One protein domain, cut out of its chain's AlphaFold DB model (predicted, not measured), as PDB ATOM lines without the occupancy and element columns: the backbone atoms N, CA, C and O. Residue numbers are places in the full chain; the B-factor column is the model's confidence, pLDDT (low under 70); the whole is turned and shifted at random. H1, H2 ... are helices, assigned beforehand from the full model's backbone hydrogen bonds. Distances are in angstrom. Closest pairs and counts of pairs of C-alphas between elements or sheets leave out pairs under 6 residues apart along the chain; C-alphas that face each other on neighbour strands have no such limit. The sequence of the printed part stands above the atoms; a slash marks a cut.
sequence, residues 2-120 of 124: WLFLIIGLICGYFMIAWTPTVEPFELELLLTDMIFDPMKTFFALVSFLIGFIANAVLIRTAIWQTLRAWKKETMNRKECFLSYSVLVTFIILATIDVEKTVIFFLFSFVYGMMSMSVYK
ATOM      1  N   TRP A   2      82.555 104.351 139.232       80.44
ATOM      2  CA  TRP A   2      83.841 104.142 139.936       80.44
ATOM      3  C   TRP A   2      85.075 104.291 139.037       80.44
ATOM      4  O   TRP A   2      86.035 104.950 139.412       80.44
ATOM      5  N   LEU A   3      85.021 103.755 137.813       85.75
ATOM      6  CA  LEU A   3      86.100 103.922 136.835       85.75
ATOM      7  C   LEU A   3      86.363 105.395 136.494       85.75
ATOM      8  O   LEU A   3      87.514 105.781 136.371       85.75
ATOM      9  N   PHE A   4      85.321 106.228 136.402       85.94
ATOM     10  CA  PHE A   4      85.485 107.655 136.115       85.94
ATOM     11  C   PHE A   4      86.142 108.404 137.273       85.94
ATOM     12  O   PHE A   4      86.910 109.318 137.015       85.94
ATOM     13  N   LEU A   5      85.908 107.993 138.525       85.56
ATOM     14  CA  LEU A   5      86.635 108.550 139.672       85.56
ATOM     15  C   LEU A   5      88.116 108.208 139.615       85.56
ATOM     16  O   LEU A   5      88.954 109.084 139.785       85.56
ATOM     17  N   ILE A   6      88.431 106.934 139.376       88.69
ATOM     18  CA  ILE A   6      89.816 106.461 139.330       88.69
ATOM     19  C   ILE A   6      90.552 107.146 138.176       88.69
ATOM     20  O   ILE A   6      91.633 107.688 138.375       88.69
ATOM     21  N   ILE A   7      89.938 107.191 136.991       90.31
ATOM     22  CA  ILE A   7      90.493 107.870 135.816       90.31
ATOM     23  C   ILE A   7      90.624 109.374 136.076       90.31
ATOM     24  O   ILE A   7      91.687 109.930 135.842       90.31
ATOM     25  N   GLY A   8      89.588 110.026 136.611       89.06
ATOM     26  CA  GLY A   8      89.602 111.457 136.922       89.06
ATOM     27  C   GLY A   8      90.688 111.839 137.928       89.06
ATOM     28  O   GLY A   8      91.351 112.859 137.746       89.06
ATOM     29  N   LEU A   9      90.919 111.000 138.944       88.94
ATOM     30  CA  LEU A   9      91.973 111.187 139.943       88.94
ATOM     31  C   LEU A   9      93.368 110.962 139.347       88.94
ATOM     32  O   LEU A   9      94.236 111.811 139.510       88.94
ATOM     33  N   ILE A  10      93.584 109.844 138.643       92.25
ATOM     34  CA  ILE A  10      94.889 109.499 138.056       92.25
ATOM     35  C   ILE A  10      95.280 110.516 136.983       92.25
ATOM     36  O   ILE A  10      96.388 111.045 137.005       92.25
ATOM     37  N   CYS A  11      94.371 110.825 136.059       91.94
ATOM     38  CA  CYS A  11      94.619 111.802 135.006       91.94
ATOM     39  C   CYS A  11      94.781 113.218 135.569       91.94
ATOM     40  O   CYS A  11      95.631 113.964 135.094       91.94
ATOM     41  N   GLY A  12      94.022 113.574 136.608       89.25
ATOM     42  CA  GLY A  12      94.202 114.833 137.323       89.25
ATOM     43  C   GLY A  12      95.569 114.936 138.007       89.25
ATOM     44  O   GLY A  12      96.246 115.950 137.877       89.25
ATOM     45  N   TYR A  13      96.024 113.858 138.650       90.38
ATOM     46  CA  TYR A  13      97.364 113.778 139.233       90.38
ATOM     47  C   TYR A  13      98.461 113.922 138.170       90.38
ATOM     48  O   TYR A  13      99.365 114.735 138.337       90.38
ATOM     49  N   PHE A  14      98.371 113.183 137.058       89.25
ATOM     50  CA  PHE A  14      99.340 113.287 135.961       89.25
ATOM     51  C   PHE A  14      99.358 114.675 135.329       89.25
ATOM     52  O   PHE A  14     100.430 115.196 135.037       89.25
ATOM     53  N   MET A  15      98.191 115.297 135.163       89.25
ATOM     54  CA  MET A  15      98.087 116.673 134.686       89.25
ATOM     55  C   MET A  15      98.833 117.628 135.622       89.25
ATOM     56  O   MET A  15      99.687 118.370 135.149       89.25
ATOM     57  N   ILE A  16      98.601 117.565 136.936       87.62
ATOM     58  CA  ILE A  16      99.279 118.446 137.902       87.62
ATOM     59  C   ILE A  16     100.788 118.176 137.953       87.62
ATOM     60  O   ILE A  16     101.571 119.122 137.987       87.62
ATOM     61  N   ALA A  17     101.194 116.904 137.935       86.81
ATOM     62  CA  ALA A  17     102.592 116.492 138.047       86.81
ATOM     63  C   ALA A  17     103.427 116.818 136.798       86.81
ATOM     64  O   ALA A  17     104.625 117.075 136.906       86.81
ATOM     65  N   TRP A  18     102.821 116.778 135.608       86.12
ATOM     66  CA  TRP A  18     103.516 117.049 134.348       86.12
ATOM     67  C   TRP A  18     103.363 118.484 133.856       86.12
ATOM     68  O   TRP A  18     104.188 118.924 133.060       86.12
ATOM     69  N   THR A  19     102.373 119.227 134.350       81.31
ATOM     70  CA  THR A  19     102.266 120.663 134.077       81.31
ATOM     71  C   THR A  19     103.296 121.420 134.923       81.31
ATOM     72  O   THR A  19     103.374 121.177 136.132       81.31
ATOM     73  N   PRO A  20     104.075 122.345 134.336       72.88
ATOM     74  CA  PRO A  20     105.084 123.098 135.071       72.88
ATOM     75  C   PRO A  20     104.492 123.806 136.300       72.88
ATOM     76  O   PRO A  20     103.374 124.324 136.285       72.88
ATOM     77  N   THR A  21     105.232 123.775 137.407       65.69
ATOM     78  CA  THR A  21     104.933 124.512 138.640       65.69
ATOM     79  C   THR A  21     105.355 125.957 138.448       65.69
ATOM     80  O   THR A  21     106.535 126.278 138.580       65.69
ATOM     81  N   VAL A  22     104.408 126.813 138.089       57.75
ATOM     82  CA  VAL A  22     104.636 128.252 138.012       57.75
ATOM     83  C   VAL A  22     103.455 128.926 138.683       57.75
ATOM     84  O   VAL A  22     102.322 128.763 138.238       57.75
ATOM     85  N   GLU A  23     103.742 129.619 139.777       60.97
ATOM     86  CA  GLU A  23     102.843 130.592 140.386       60.97
ATOM     87  C   GLU A  23     103.358 131.975 139.954       60.97
ATOM     88  O   GLU A  23     104.467 132.348 140.355       60.97
ATOM     89  N   PRO A  24     102.620 132.740 139.130       67.50
ATOM     90  CA  PRO A  24     101.331 132.426 138.500       67.50
ATOM     91  C   PRO A  24     101.462 131.544 137.244       67.50
ATOM     92  O   PRO A  24     102.501 131.524 136.586       67.50
ATOM     93  N   PHE A  25     100.381 130.852 136.866       68.25
ATOM     94  CA  PHE A  25     100.329 130.104 135.605       68.25
ATOM     95  C   PHE A  25     100.547 131.023 134.388       68.25
ATOM     96  O   PHE A  25      99.697 131.856 134.059       68.25
ATOM     97  N   GLU A  26     101.653 130.814 133.671       75.19
ATOM     98  CA  GLU A  26     101.986 131.541 132.444       75.19
ATOM     99  C   GLU A  26     101.850 130.652 131.201       75.19
ATOM    100  O   GLU A  26     102.560 129.657 131.026       75.19
ATOM    101  N   LEU A  27     100.953 131.047 130.289       74.88
ATOM    102  CA  LEU A  27     100.739 130.358 129.009       74.88
ATOM    103  C   LEU A  27     102.009 130.315 128.146       74.88
ATOM    104  O   LEU A  27     102.232 129.340 127.431       74.88
ATOM    105  N   GLU A  28     102.846 131.350 128.222       81.38
ATOM    106  CA  GLU A  28     104.112 131.438 127.487       81.38
ATOM    107  C   GLU A  28     105.080 130.329 127.896       81.38
ATOM    108  O   GLU A  28     105.737 129.721 127.047       81.38
ATOM    109  N   LEU A  29     105.120 130.001 129.188       76.75
ATOM    110  CA  LEU A  29     105.968 128.937 129.706       76.75
ATOM    111  C   LEU A  29     105.455 127.559 129.295       76.75
ATOM    112  O   LEU A  29     106.254 126.700 128.941       76.75
ATOM    113  N   LEU A  30     104.135 127.362 129.266       75.75
ATOM    114  CA  LEU A  30     103.545 126.129 128.741       75.75
ATOM    115  C   LEU A  30     103.855 125.946 127.247       75.75
ATOM    116  O   LEU A  30     104.183 124.846 126.816       75.75
ATOM    117  N   LEU A  31     103.803 127.022 126.457       80.69
ATOM    118  CA  LEU A  31     104.206 127.002 125.045       80.69
ATOM    119  C   LEU A  31     105.706 126.733 124.883       80.69
ATOM    120  O   LEU A  31     106.105 126.006 123.977       80.69
ATOM    121  N   THR A  32     106.527 127.280 125.775       84.25
ATOM    122  CA  THR A  32     107.971 127.045 125.793       84.25
ATOM    123  C   THR A  32     108.271 125.580 126.113       84.25
ATOM    124  O   THR A  32     108.967 124.922 125.343       84.25
ATOM    125  N   ASP A  33     107.677 125.021 127.168       79.88
ATOM    126  CA  ASP A  33     107.844 123.610 127.543       79.88
ATOM    127  C   ASP A  33     107.269 122.673 126.464       79.88
ATOM    128  O   ASP A  33     107.801 121.595 126.231       79.88
ATOM    129  N   MET A  34     106.254 123.101 125.706       81.12
ATOM    130  CA  MET A  34     105.773 122.363 124.531       81.12
ATOM    131  C   MET A  34     106.814 122.291 123.404       81.12
ATOM    132  O   MET A  34     106.842 121.310 122.664       81.12
ATOM    133  N   ILE A  35     107.657 123.316 123.244       85.06
ATOM    134  CA  ILE A  35     108.722 123.342 122.232       85.06
ATOM    135  C   ILE A  35     109.931 122.522 122.702       85.06
ATOM    136  O   ILE A  35     110.521 121.795 121.902       85.06
ATOM    137  N   PHE A  36     110.300 122.639 123.982       85.12
ATOM    138  CA  PHE A  36     111.488 121.991 124.545       85.12
ATOM    139  C   PHE A  36     111.252 120.533 124.973       85.12
ATOM    140  O   PHE A  36     112.123 119.694 124.752       85.12
ATOM    141  N   ASP A  37     110.082 120.213 125.528       85.25
ATOM    142  CA  ASP A  37     109.651 118.862 125.914       85.25
ATOM    143  C   ASP A  37     108.198 118.587 125.449       85.25
ATOM    144  O   ASP A  37     107.238 118.546 126.240       85.25
ATOM    145  N   PRO A  38     108.000 118.393 124.129       84.44
ATOM    146  CA  PRO A  38     106.673 118.226 123.541       84.44
ATOM    147  C   PRO A  38     105.939 117.001 124.082       84.44
ATOM    148  O   PRO A  38     104.715 117.021 124.197       84.44
ATOM    149  N   MET A  39     106.663 115.932 124.427       87.56
ATOM    150  CA  MET A  39     106.054 114.686 124.892       87.56
ATOM    151  C   MET A  39     105.427 114.866 126.271       87.56
ATOM    152  O   MET A  39     104.270 114.492 126.468       87.56
ATOM    153  N   LYS A  40     106.156 115.475 127.212       85.12
ATOM    154  CA  LYS A  40     105.648 115.739 128.560       85.12
ATOM    155  C   LYS A  40     104.418 116.645 128.525       85.12
ATOM    156  O   LYS A  40     103.393 116.314 129.123       85.12
ATOM    157  N   THR A  41     104.484 117.730 127.754       84.44
ATOM    158  CA  THR A  41     103.369 118.677 127.613       84.44
ATOM    159  C   THR A  41     102.162 118.035 126.921       84.44
ATOM    160  O   THR A  41     101.024 118.201 127.363       84.44
ATOM    161  N   PHE A  42     102.387 117.222 125.886       87.31
ATOM    162  CA  PHE A  42     101.323 116.474 125.215       87.31
ATOM    163  C   PHE A  42     100.607 115.518 126.173       87.31
ATOM    164  O   PHE A  42      99.377 115.503 126.235       87.31
ATOM    165  N   PHE A  43     101.356 114.753 126.968       90.12
ATOM    166  CA  PHE A  43     100.755 113.854 127.945       90.12
ATOM    167  C   PHE A  43     100.017 114.599 129.061       90.12
ATOM    168  O   PHE A  43      98.969 114.120 129.503       90.12
ATOM    169  N   ALA A  44     100.498 115.772 129.483       89.50
ATOM    170  CA  ALA A  44      99.782 116.632 130.422       89.50
ATOM    171  C   ALA A  44      98.432 117.091 129.843       89.50
ATOM    172  O   ALA A  44      97.411 116.979 130.520       89.50
ATOM    173  N   LEU A  45      98.395 117.512 128.571       89.12
ATOM    174  CA  LEU A  45      97.170 117.927 127.874       89.12
ATOM    175  C   LEU A  45      96.187 116.768 127.659       89.12
ATOM    176  O   LEU A  45      94.988 116.920 127.881       89.12
ATOM    177  N   VAL A  46      96.671 115.593 127.257       92.50
ATOM    178  CA  VAL A  46      95.826 114.397 127.114       92.50
ATOM    179  C   VAL A  46      95.263 113.971 128.472       92.50
ATOM    180  O   VAL A  46      94.068 113.685 128.581       92.50
ATOM    181  N   SER A  47      96.090 113.986 129.519       92.81
ATOM    182  CA  SER A  47      95.649 113.703 130.889       92.81
ATOM    183  C   SER A  47      94.627 114.734 131.362       92.81
ATOM    184  O   SER A  47      93.603 114.365 131.928       92.81
ATOM    185  N   PHE A  48      94.834 116.014 131.051       91.06
ATOM    186  CA  PHE A  48      93.858 117.065 131.308       91.06
ATOM    187  C   PHE A  48      92.519 116.758 130.630       91.06
ATOM    188  O   PHE A  48      91.499 116.696 131.314       91.06
ATOM    189  N   LEU A  49      92.520 116.499 129.317       91.81
ATOM    190  CA  LEU A  49      91.314 116.219 128.531       91.81
ATOM    191  C   LEU A  49      90.526 115.031 129.094       91.81
ATOM    192  O   LEU A  49      89.338 115.145 129.392       91.81
ATOM    193  N   ILE A  50      91.190 113.890 129.278       93.25
ATOM    194  CA  ILE A  50      90.547 112.669 129.779       93.25
ATOM    195  C   ILE A  50      90.048 112.880 131.214       93.25
ATOM    196  O   ILE A  50      88.919 112.505 131.544       93.25
ATOM    197  N   GLY A  51      90.872 113.504 132.057       91.88
ATOM    198  CA  GLY A  51      90.568 113.742 133.460       91.88
ATOM    199  C   GLY A  51      89.365 114.661 133.651       91.88
ATOM    200  O   GLY A  51      88.458 114.322 134.413       91.88
ATOM    201  N   PHE A  52      89.313 115.800 132.949       91.19
ATOM    202  CA  PHE A  52      88.209 116.742 133.132       91.19
ATOM    203  C   PHE A  52      86.906 116.166 132.571       91.19
ATOM    204  O   PHE A  52      85.858 116.352 133.183       91.19
ATOM    205  N   ILE A  53      86.945 115.421 131.454       91.50
ATOM    206  CA  ILE A  53      85.753 114.762 130.895       91.50
ATOM    207  C   ILE A  53      85.213 113.724 131.886       91.50
ATOM    208  O   ILE A  53      84.006 113.679 132.137       91.50
ATOM    209  N   ALA A  54      86.090 112.914 132.486       91.00
ATOM    210  CA  ALA A  54      85.694 111.932 133.492       91.00
ATOM    211  C   ALA A  54      85.050 112.600 134.721       91.00
ATOM    212  O   ALA A  54      83.980 112.177 135.167       91.00
ATOM    213  N   ASN A  55      85.650 113.685 135.222       90.44
ATOM    214  CA  ASN A  55      85.107 114.448 136.348       90.44
ATOM    215  C   ASN A  55      83.808 115.181 135.991       90.44
ATOM    216  O   ASN A  55      82.884 115.222 136.800       90.44
ATOM    217  N   ALA A  56      83.676 115.693 134.772       90.19
ATOM    218  CA  ALA A  56      82.468 116.354 134.297       90.19
ATOM    219  C   ALA A  56      81.248 115.425 134.278       90.19
ATOM    220  O   ALA A  56      80.152 115.841 134.657       90.19
ATOM    221  N   VAL A  57      81.423 114.152 133.899       88.38
ATOM    222  CA  VAL A  57      80.352 113.141 133.966       88.38
ATOM    223  C   VAL A  57      79.892 112.925 135.413       88.38
ATOM    224  O   VAL A  57      78.690 112.808 135.675       88.38
ATOM    225  N   LEU A  58      80.826 112.908 136.368       86.69
ATOM    226  CA  LEU A  58      80.512 112.783 137.794       86.69
ATOM    227  C   LEU A  58      79.799 114.030 138.330       86.69
ATOM    228  O   LEU A  58      78.769 113.891 138.984       86.69
ATOM    229  N   ILE A  59      80.279 115.232 137.988       88.38
ATOM    230  CA  ILE A  59      79.642 116.511 138.347       88.38
ATOM    231  C   ILE A  59      78.218 116.569 137.795       88.38
ATOM    232  O   ILE A  59      77.279 116.876 138.528       88.38
ATOM    233  N   ARG A  60      78.028 116.221 136.521       87.75
ATOM    234  CA  ARG A  60      76.702 116.168 135.904       87.75
ATOM    235  C   ARG A  60      75.771 115.224 136.662       87.75
ATOM    236  O   ARG A  60      74.616 115.571 136.906       87.75
ATOM    237  N   THR A  61      76.261 114.045 137.038       84.25
ATOM    238  CA  THR A  61      75.457 113.074 137.793       84.25
ATOM    239  C   THR A  61      75.129 113.596 139.192       84.25
ATOM    240  O   THR A  61      73.989 113.458 139.636       84.25
ATOM    241  N   ALA A  62      76.071 114.286 139.845       85.00
ATOM    242  CA  ALA A  62      75.848 114.949 141.125       85.00
ATOM    243  C   ALA A  62      74.730 115.991 141.027       85.00
ATOM    244  O   ALA A  62      73.774 115.936 141.795       85.00
ATOM    245  N   ILE A  63      74.797 116.884 140.036       84.50
ATOM    246  CA  ILE A  63      73.778 117.915 139.806       84.50
ATOM    247  C   ILE A  63      72.414 117.267 139.547       84.50
ATOM    248  O   ILE A  63      71.418 117.657 140.155       84.50
ATOM    249  N   TRP A  64      72.359 116.244 138.689       82.81
ATOM    250  CA  TRP A  64      71.114 115.545 138.369       82.81
ATOM    251  C   TRP A  64      70.467 114.911 139.603       82.81
ATOM    252  O   TRP A  64      69.257 115.010 139.810       82.81
ATOM    253  N   GLN A  65      71.274 114.287 140.457       81.69
ATOM    254  CA  GLN A  65      70.791 113.660 141.681       81.69
ATOM    255  C   GLN A  65      70.366 114.674 142.729       81.69
ATOM    256  O   GLN A  65      69.343 114.463 143.371       81.69
ATOM    257  N   THR A  66      71.076 115.792 142.857       81.62
ATOM    258  CA  THR A  66      70.666 116.901 143.724       81.62
ATOM    259  C   THR A  66      69.331 117.496 143.265       81.62
ATOM    260  O   THR A  66      68.459 117.760 144.091       81.62
ATOM    261  N   LEU A  67      69.107 117.619 141.952       81.19
ATOM    262  CA  LEU A  67      67.821 118.058 141.399       81.19
ATOM    263  C   LEU A  67      66.688 117.051 141.661       81.19
ATOM    264  O   LEU A  67      65.590 117.460 142.036       81.19
ATOM    265  N   ARG A  68      66.935 115.741 141.507       77.06
ATOM    266  CA  ARG A  68      65.948 114.693 141.844       77.06
ATOM    267  C   ARG A  68      65.642 114.638 143.343       77.06
ATOM    268  O   ARG A  68      64.479 114.505 143.719       77.06
ATOM    269  N   ALA A  69      66.659 114.806 144.189       78.19
ATOM    270  CA  ALA A  69      66.510 114.890 145.641       78.19
ATOM    271  C   ALA A  69      65.607 116.062 146.040       78.19
ATOM    272  O   ALA A  69      64.707 115.902 146.864       78.19
ATOM    273  N   TRP A  70      65.794 117.223 145.403       79.00
ATOM    274  CA  TRP A  70      64.932 118.386 145.614       79.00
ATOM    275  C   TRP A  70      63.480 118.092 145.202       79.00
ATOM    276  O   TRP A  70      62.543 118.447 145.913       79.00
ATOM    277  N   LYS A  71      63.269 117.346 144.113       81.50
ATOM    278  CA  LYS A  71      61.932 116.910 143.676       81.50
ATOM    279  C   LYS A  71      61.311 115.777 144.514       81.50
ATOM    280  O   LYS A  71      60.196 115.368 144.209       81.50
ATOM    281  N   LYS A  72      61.979 115.300 145.576       75.38
ATOM    282  CA  LYS A  72      61.555 114.167 146.430       75.38
ATOM    283  C   LYS A  72      61.326 112.850 145.666       75.38
ATOM    284  O   LYS A  72      60.566 111.999 146.123       75.38
ATOM    285  N   GLU A  73      61.987 112.663 144.525       70.00
ATOM    286  CA  GLU A  73      61.945 111.393 143.794       70.00
ATOM    287  C   GLU A  73      62.813 110.318 144.465       70.00
ATOM    288  O   GLU A  73      63.736 110.611 145.231       70.00
ATOM    289  N   THR A  74      62.518 109.046 144.176       64.00
ATOM    290  CA  THR A  74      63.284 107.907 144.686       64.00
ATOM    291  C   THR A  74      64.742 108.005 144.243       64.00
ATOM    292  O   THR A  74      65.077 108.082 143.062       64.00
ATOM    293  N   MET A  75      65.634 108.021 145.228       62.94
ATOM    294  CA  MET A  75      67.041 108.325 145.018       62.94
ATOM    295  C   MET A  75      67.901 107.102 145.308       62.94
ATOM    296  O   MET A  75      67.835 106.507 146.386       62.94
ATOM    297  N   ASN A  76      68.749 106.735 144.351       69.56
ATOM    298  CA  ASN A  76      69.682 105.636 144.531       69.56
ATOM    299  C   ASN A  76      70.862 106.098 145.404       69.56
ATOM    300  O   ASN A  76      71.789 106.756 144.929       69.56
ATOM    301  N   ARG A  77      70.828 105.770 146.707       71.88
ATOM    302  CA  ARG A  77      71.851 106.174 147.700       71.88
ATOM    303  C   ARG A  77      73.287 105.885 147.248       71.88
ATOM    304  O   ARG A  77      74.178 106.680 147.531       71.88
ATOM    305  N   LYS A  78      73.511 104.769 146.543       74.00
ATOM    306  CA  LYS A  78      74.844 104.363 146.071       74.00
ATOM    307  C   LYS A  78      75.401 105.326 145.034       74.00
ATOM    308  O   LYS A  78      76.552 105.733 145.130       74.00
ATOM    309  N   GLU A  79      74.586 105.703 144.059       71.19
ATOM    310  CA  GLU A  79      75.012 106.628 143.016       71.19
ATOM    311  C   GLU A  79      75.186 108.045 143.572       71.19
ATOM    312  O   GLU A  79      76.105 108.737 143.158       71.19
ATOM    313  N   CYS A  80      74.371 108.447 144.553       73.69
ATOM    314  CA  CYS A  80      74.536 109.719 145.255       73.69
ATOM    315  C   CYS A  80      75.891 109.833 145.948       73.69
ATOM    316  O   CYS A  80      76.623 110.794 145.719       73.69
ATOM    317  N   PHE A  81      76.242 108.829 146.751       78.38
ATOM    318  CA  PHE A  81      77.528 108.799 147.439       78.38
ATOM    319  C   PHE A  81      78.699 108.879 146.450       78.38
ATOM    320  O   PHE A  81      79.668 109.606 146.658       78.38
ATOM    321  N   LEU A  82      78.566 108.179 145.326       75.56
ATOM    322  CA  LEU A  82      79.568 108.142 144.271       75.56
ATOM    323  C   LEU A  82      79.676 109.489 143.540       75.56
ATOM    324  O   LEU A  82      80.779 109.952 143.274       75.56
ATOM    325  N   SER A  83      78.568 110.176 143.286       74.62
ATOM    326  CA  SER A  83      78.598 111.509 142.680       74.62
ATOM    327  C   SER A  83      79.269 112.548 143.585       74.62
ATOM    328  O   SER A  83      80.065 113.351 143.107       74.62
ATOM    329  N   TYR A  84      79.024 112.504 144.900       79.88
ATOM    330  CA  TYR A  84      79.676 113.411 145.854       79.88
ATOM    331  C   TYR A  84      81.174 113.152 146.019       79.88
ATOM    332  O   TYR A  84      81.921 114.071 146.351       79.88
ATOM    333  N   SER A  85      81.639 111.935 145.736       83.75
ATOM    334  CA  SER A  85      83.067 111.622 145.824       83.75
ATOM    335  C   SER A  85      83.934 112.387 144.813       83.75
ATOM    336  O   SER A  85      85.134 112.508 145.038       83.75
ATOM    337  N   VAL A  86      83.345 113.011 143.780       84.62
ATOM    338  CA  VAL A  86      84.083 113.934 142.900       84.62
ATOM    339  C   VAL A  86      84.653 115.128 143.675       84.62
ATOM    340  O   VAL A  86      85.751 115.586 143.379       84.62
ATOM    341  N   LEU A  87      83.961 115.598 144.723       86.25
ATOM    342  CA  LEU A  87      84.473 116.662 145.593       86.25
ATOM    343  C   LEU A  87      85.713 116.195 146.353       86.25
ATOM    344  O   LEU A  87      86.663 116.954 146.497       86.25
ATOM    345  N   VAL A  88      85.730 114.932 146.787       87.25
ATOM    346  CA  VAL A  88      86.895 114.331 147.447       87.25
ATOM    347  C   VAL A  88      88.077 114.268 146.481       87.25
ATOM    348  O   VAL A  88      89.185 114.620 146.871       87.25
ATOM    349  N   THR A  89      87.847 113.911 145.213       87.12
ATOM    350  CA  THR A  89      88.878 113.957 144.162       87.12
ATOM    351  C   THR A  89      89.482 115.355 144.040       87.12
ATOM    352  O   THR A  89      90.700 115.493 144.102       87.12
ATOM    353  N   PHE A  90      88.658 116.400 143.934       88.69
ATOM    354  CA  PHE A  90      89.162 117.775 143.845       88.69
ATOM    355  C   PHE A  90      89.862 118.243 145.124       88.69
ATOM    356  O   PHE A  90      90.857 118.948 145.025       88.69
ATOM    357  N   ILE A  91      89.406 117.820 146.307       89.06
ATOM    358  CA  ILE A  91      90.095 118.111 147.573       89.06
ATOM    359  C   ILE A  91      91.495 117.487 147.578       89.06
ATOM    360  O   ILE A  91      92.450 118.172 147.920       89.06
ATOM    361  N   ILE A  92      91.633 116.224 147.158       88.94
ATOM    362  CA  ILE A  92      92.937 115.540 147.074       88.94
ATOM    363  C   ILE A  92      93.859 116.235 146.063       88.94
ATOM    364  O   ILE A  92      95.044 116.403 146.323       88.94
ATOM    365  N   LEU A  93      93.336 116.657 144.911       87.44
ATOM    366  CA  LEU A  93      94.122 117.394 143.917       87.44
ATOM    367  C   LEU A  93      94.555 118.774 144.442       87.44
ATOM    368  O   LEU A  93      95.702 119.174 144.250       87.44
ATOM    369  N   ALA A  94      93.671 119.462 145.167       87.00
ATOM    370  CA  ALA A  94      93.941 120.782 145.724       87.00
ATOM    371  C   ALA A  94      95.031 120.770 146.805       87.00
ATOM    372  O   ALA A  94      95.667 121.798 147.012       87.00
ATOM    373  N   THR A  95      95.294 119.637 147.475       88.50
ATOM    374  CA  THR A  95      96.440 119.549 148.399       88.50
ATOM    375  C   THR A  95      97.788 119.495 147.681       88.50
ATOM    376  O   THR A  95      98.811 119.666 148.333       88.50
ATOM    377  N   ILE A  96      97.805 119.210 146.375       86.50
ATOM    378  CA  ILE A  96      99.027 119.175 145.564       86.50
ATOM    379  C   ILE A  96      99.279 120.555 144.956       86.50
ATOM    380  O   ILE A  96     100.367 121.098 145.106       86.50
ATOM    381  N   ASP A  97      98.278 121.113 144.275       86.94
ATOM    382  CA  ASP A  97      98.385 122.408 143.602       86.94
ATOM    383  C   ASP A  97      96.996 123.045 143.484       86.94
ATOM    384  O   ASP A  97      96.106 122.513 142.812       86.94
ATOM    385  N   VAL A  98      96.780 124.167 144.175       87.06
ATOM    386  CA  VAL A  98      95.460 124.809 144.248       87.06
ATOM    387  C   VAL A  98      95.105 125.480 142.922       87.06
ATOM    388  O   VAL A  98      93.983 125.309 142.444       87.06
ATOM    389  N   GLU A  99      96.041 126.199 142.301       85.62
ATOM    390  CA  GLU A  99      95.783 126.970 141.080       85.62
ATOM    391  C   GLU A  99      95.383 126.059 139.914       85.62
ATOM    392  O   GLU A  99      94.318 126.239 139.309       85.62
ATOM    393  N   LYS A 100      96.176 125.011 139.652       85.69
ATOM    394  CA  LYS A 100      95.886 124.040 138.585       85.69
ATOM    395  C   LYS A 100      94.582 123.301 138.846       85.69
ATOM    396  O   LYS A 100      93.807 123.069 137.915       85.69
ATOM    397  N   THR A 101      94.304 122.969 140.106       90.44
ATOM    398  CA  THR A 101      93.066 122.279 140.483       90.44
ATOM    399  C   THR A 101      91.840 123.159 140.278       90.44
ATOM    400  O   THR A 101      90.824 122.662 139.794       90.44
ATOM    401  N   VAL A 102      91.913 124.459 140.586       89.38
ATOM    402  CA  VAL A 102      90.811 125.402 140.345       89.38
ATOM    403  C   VAL A 102      90.512 125.506 138.853       89.38
ATOM    404  O   VAL A 102      89.353 125.382 138.457       89.38
ATOM    405  N   ILE A 103      91.538 125.650 138.008       88.38
ATOM    406  CA  ILE A 103      91.368 125.671 136.547       88.38
ATOM    407  C   ILE A 103      90.725 124.358 136.077       88.38
ATOM    408  O   ILE A 103      89.707 124.363 135.383       88.38
ATOM    409  N   PHE A 104      91.267 123.219 136.506       90.06
ATOM    410  CA  PHE A 104      90.759 121.895 136.153       90.06
ATOM    411  C   PHE A 104      89.307 121.668 136.600       90.06
ATOM    412  O   PHE A 104      88.496 121.101 135.857       90.06
ATOM    413  N   PHE A 105      88.951 122.157 137.788       91.00
ATOM    414  CA  PHE A 105      87.588 122.140 138.305       91.00
ATOM    415  C   PHE A 105      86.654 122.989 137.448       91.00
ATOM    416  O   PHE A 105      85.592 122.504 137.068       91.00
ATOM    417  N   LEU A 106      87.048 124.214 137.089       91.19
ATOM    418  CA  LEU A 106      86.234 125.103 136.256       91.19
ATOM    419  C   LEU A 106      85.925 124.471 134.895       91.19
ATOM    420  O   LEU A 106      84.762 124.439 134.492       91.19
ATOM    421  N   PHE A 107      86.926 123.893 134.225       90.81
ATOM    422  CA  PHE A 107      86.716 123.180 132.960       90.81
ATOM    423  C   PHE A 107      85.786 121.974 133.125       90.81
ATOM    424  O   PHE A 107      84.837 121.812 132.354       90.81
ATOM    425  N   SER A 108      86.002 121.162 134.165       91.38
ATOM    426  CA  SER A 108      85.143 120.009 134.470       91.38
ATOM    427  C   SER A 108      83.702 120.433 134.773       91.38
ATOM    428  O   SER A 108      82.753 119.779 134.343       91.38
ATOM    429  N   PHE A 109      83.522 121.534 135.503       89.25
ATOM    430  CA  PHE A 109      82.223 122.043 135.923       89.25
ATOM    431  C   PHE A 109      81.433 122.620 134.748       89.25
ATOM    432  O   PHE A 109      80.297 122.204 134.508       89.25
ATOM    433  N   VAL A 110      82.045 123.520 133.970       90.38
ATOM    434  CA  VAL A 110      81.421 124.123 132.782       90.38
ATOM    435  C   VAL A 110      81.052 123.042 131.768       90.38
ATOM    436  O   VAL A 110      79.911 122.998 131.304       90.38
ATOM    437  N   TYR A 111      81.972 122.118 131.480       89.94
ATOM    438  CA  TYR A 111      81.697 121.019 130.558       89.94
ATOM    439  C   TYR A 111      80.633 120.054 131.103       89.94
ATOM    440  O   TYR A 111      79.751 119.617 130.363       89.94
ATOM    441  N   GLY A 112      80.650 119.765 132.407       87.12
ATOM    442  CA  GLY A 112      79.627 118.956 133.073       87.12
ATOM    443  C   GLY A 112      78.225 119.531 132.875       87.12
ATOM    444  O   GLY A 112      77.313 118.800 132.483       87.12
ATOM    445  N   MET A 113      78.069 120.846 133.042       87.00
ATOM    446  CA  MET A 113      76.804 121.545 132.797       87.00
ATOM    447  C   MET A 113      76.400 121.544 131.317       87.00
ATOM    448  O   MET A 113      75.252 121.227 131.009       87.00
ATOM    449  N   MET A 114      77.322 121.831 130.391       86.50
ATOM    450  CA  MET A 114      77.031 121.778 128.948       86.50
ATOM    451  C   MET A 114      76.597 120.377 128.505       86.50
ATOM    452  O   MET A 114      75.643 120.210 127.750       86.50
ATOM    453  N   SER A 115      77.239 119.333 129.027       82.56
ATOM    454  CA  SER A 115      76.858 117.954 128.711       82.56
ATOM    455  C   SER A 115      75.465 117.575 129.241       82.56
ATOM    456  O   SER A 115      74.871 116.598 128.783       82.56
ATOM    457  N   MET A 116      74.936 118.325 130.214       74.31
ATOM    458  CA  MET A 116      73.612 118.109 130.792       74.31
ATOM    459  C   MET A 116      72.502 118.676 129.902       74.31
ATOM    460  O   MET A 116      71.471 118.019 129.755       74.31
ATOM    461  N   SER A 117      72.707 119.847 129.283       68.06
ATOM    462  CA  SER A 117      71.720 120.435 128.365       68.06
ATOM    463  C   SER A 117      71.508 119.552 127.135       68.06
ATOM    464  O   SER A 117      70.368 119.247 126.801       68.06
ATOM    465  N   VAL A 118      72.598 119.030 126.559       66.31
ATOM    466  CA  VAL A 118      72.562 118.111 125.406       66.31
ATOM    467  C   VAL A 118      71.814 116.812 125.722       66.31
ATOM    468  O   VAL A 118      71.150 116.239 124.863       66.31
ATOM    469  N   TYR A 119      71.910 116.314 126.957       61.06
ATOM    470  CA  TYR A 119      71.187 115.102 127.341       61.06
ATOM    471  C   TYR A 119      69.694 115.344 127.530       61.06
ATOM    472  O   TYR A 119      68.890 114.526 127.098       61.06
ATOM    473  N   LYS A 120      69.328 116.478 128.136       59.22
ATOM    474  CA  LYS A 120      67.926 116.849 128.338       59.22
ATOM    475  C   LYS A 120      67.187 117.056 127.009       59.22
ATOM    476  O   LYS A 120      66.005 116.755 126.939       59.22
TER     477      LYS A 120
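This is residues 2 to 120 of the 124 residues of an uncharacterized protein of Anoxybacillus kamchatkensis (UniProt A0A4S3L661). Long helix H3 runs the length of an elongated all-helix bundle; H1 and H4, side by side, and crossing H5 pack on it, and short H2 folds back at its first end. The 119 printed residues have five named helices, H1 to H5 in chain order; H1, H3, H4 and H5 form an up-and-down bundle, each running against the one before. It is only just compact, close to loose: radius of gyration of the C-alphas 15.8 A, spans 54 by 28 by 24 A.

H3, residues 38 to 70, measures 47.2 A from C-alpha 38 at (106.673, 118.226, 123.541). H5 is residues 98 to 120, ending at (67.926, 116.849, 128.338); H4 77 to 94; H1 2 to 18; H2 27 to 36.

The hub H3 touches H5 at a steep 55 degrees, closest C-alphas Ala 56 and Gly 112, 4.0 A. H1 touches H4 at a shallow 7 degrees, closest C-alphas Leu 9 and Thr 89, 5.9 A. Every O i to N i+4 pair is within hydrogen-bond range except in H4, 11 of 14.

The printed part has no cut and no long link; pLDDT is under 70 at residues 21 to 25, 74 to 76 and 117 to 120.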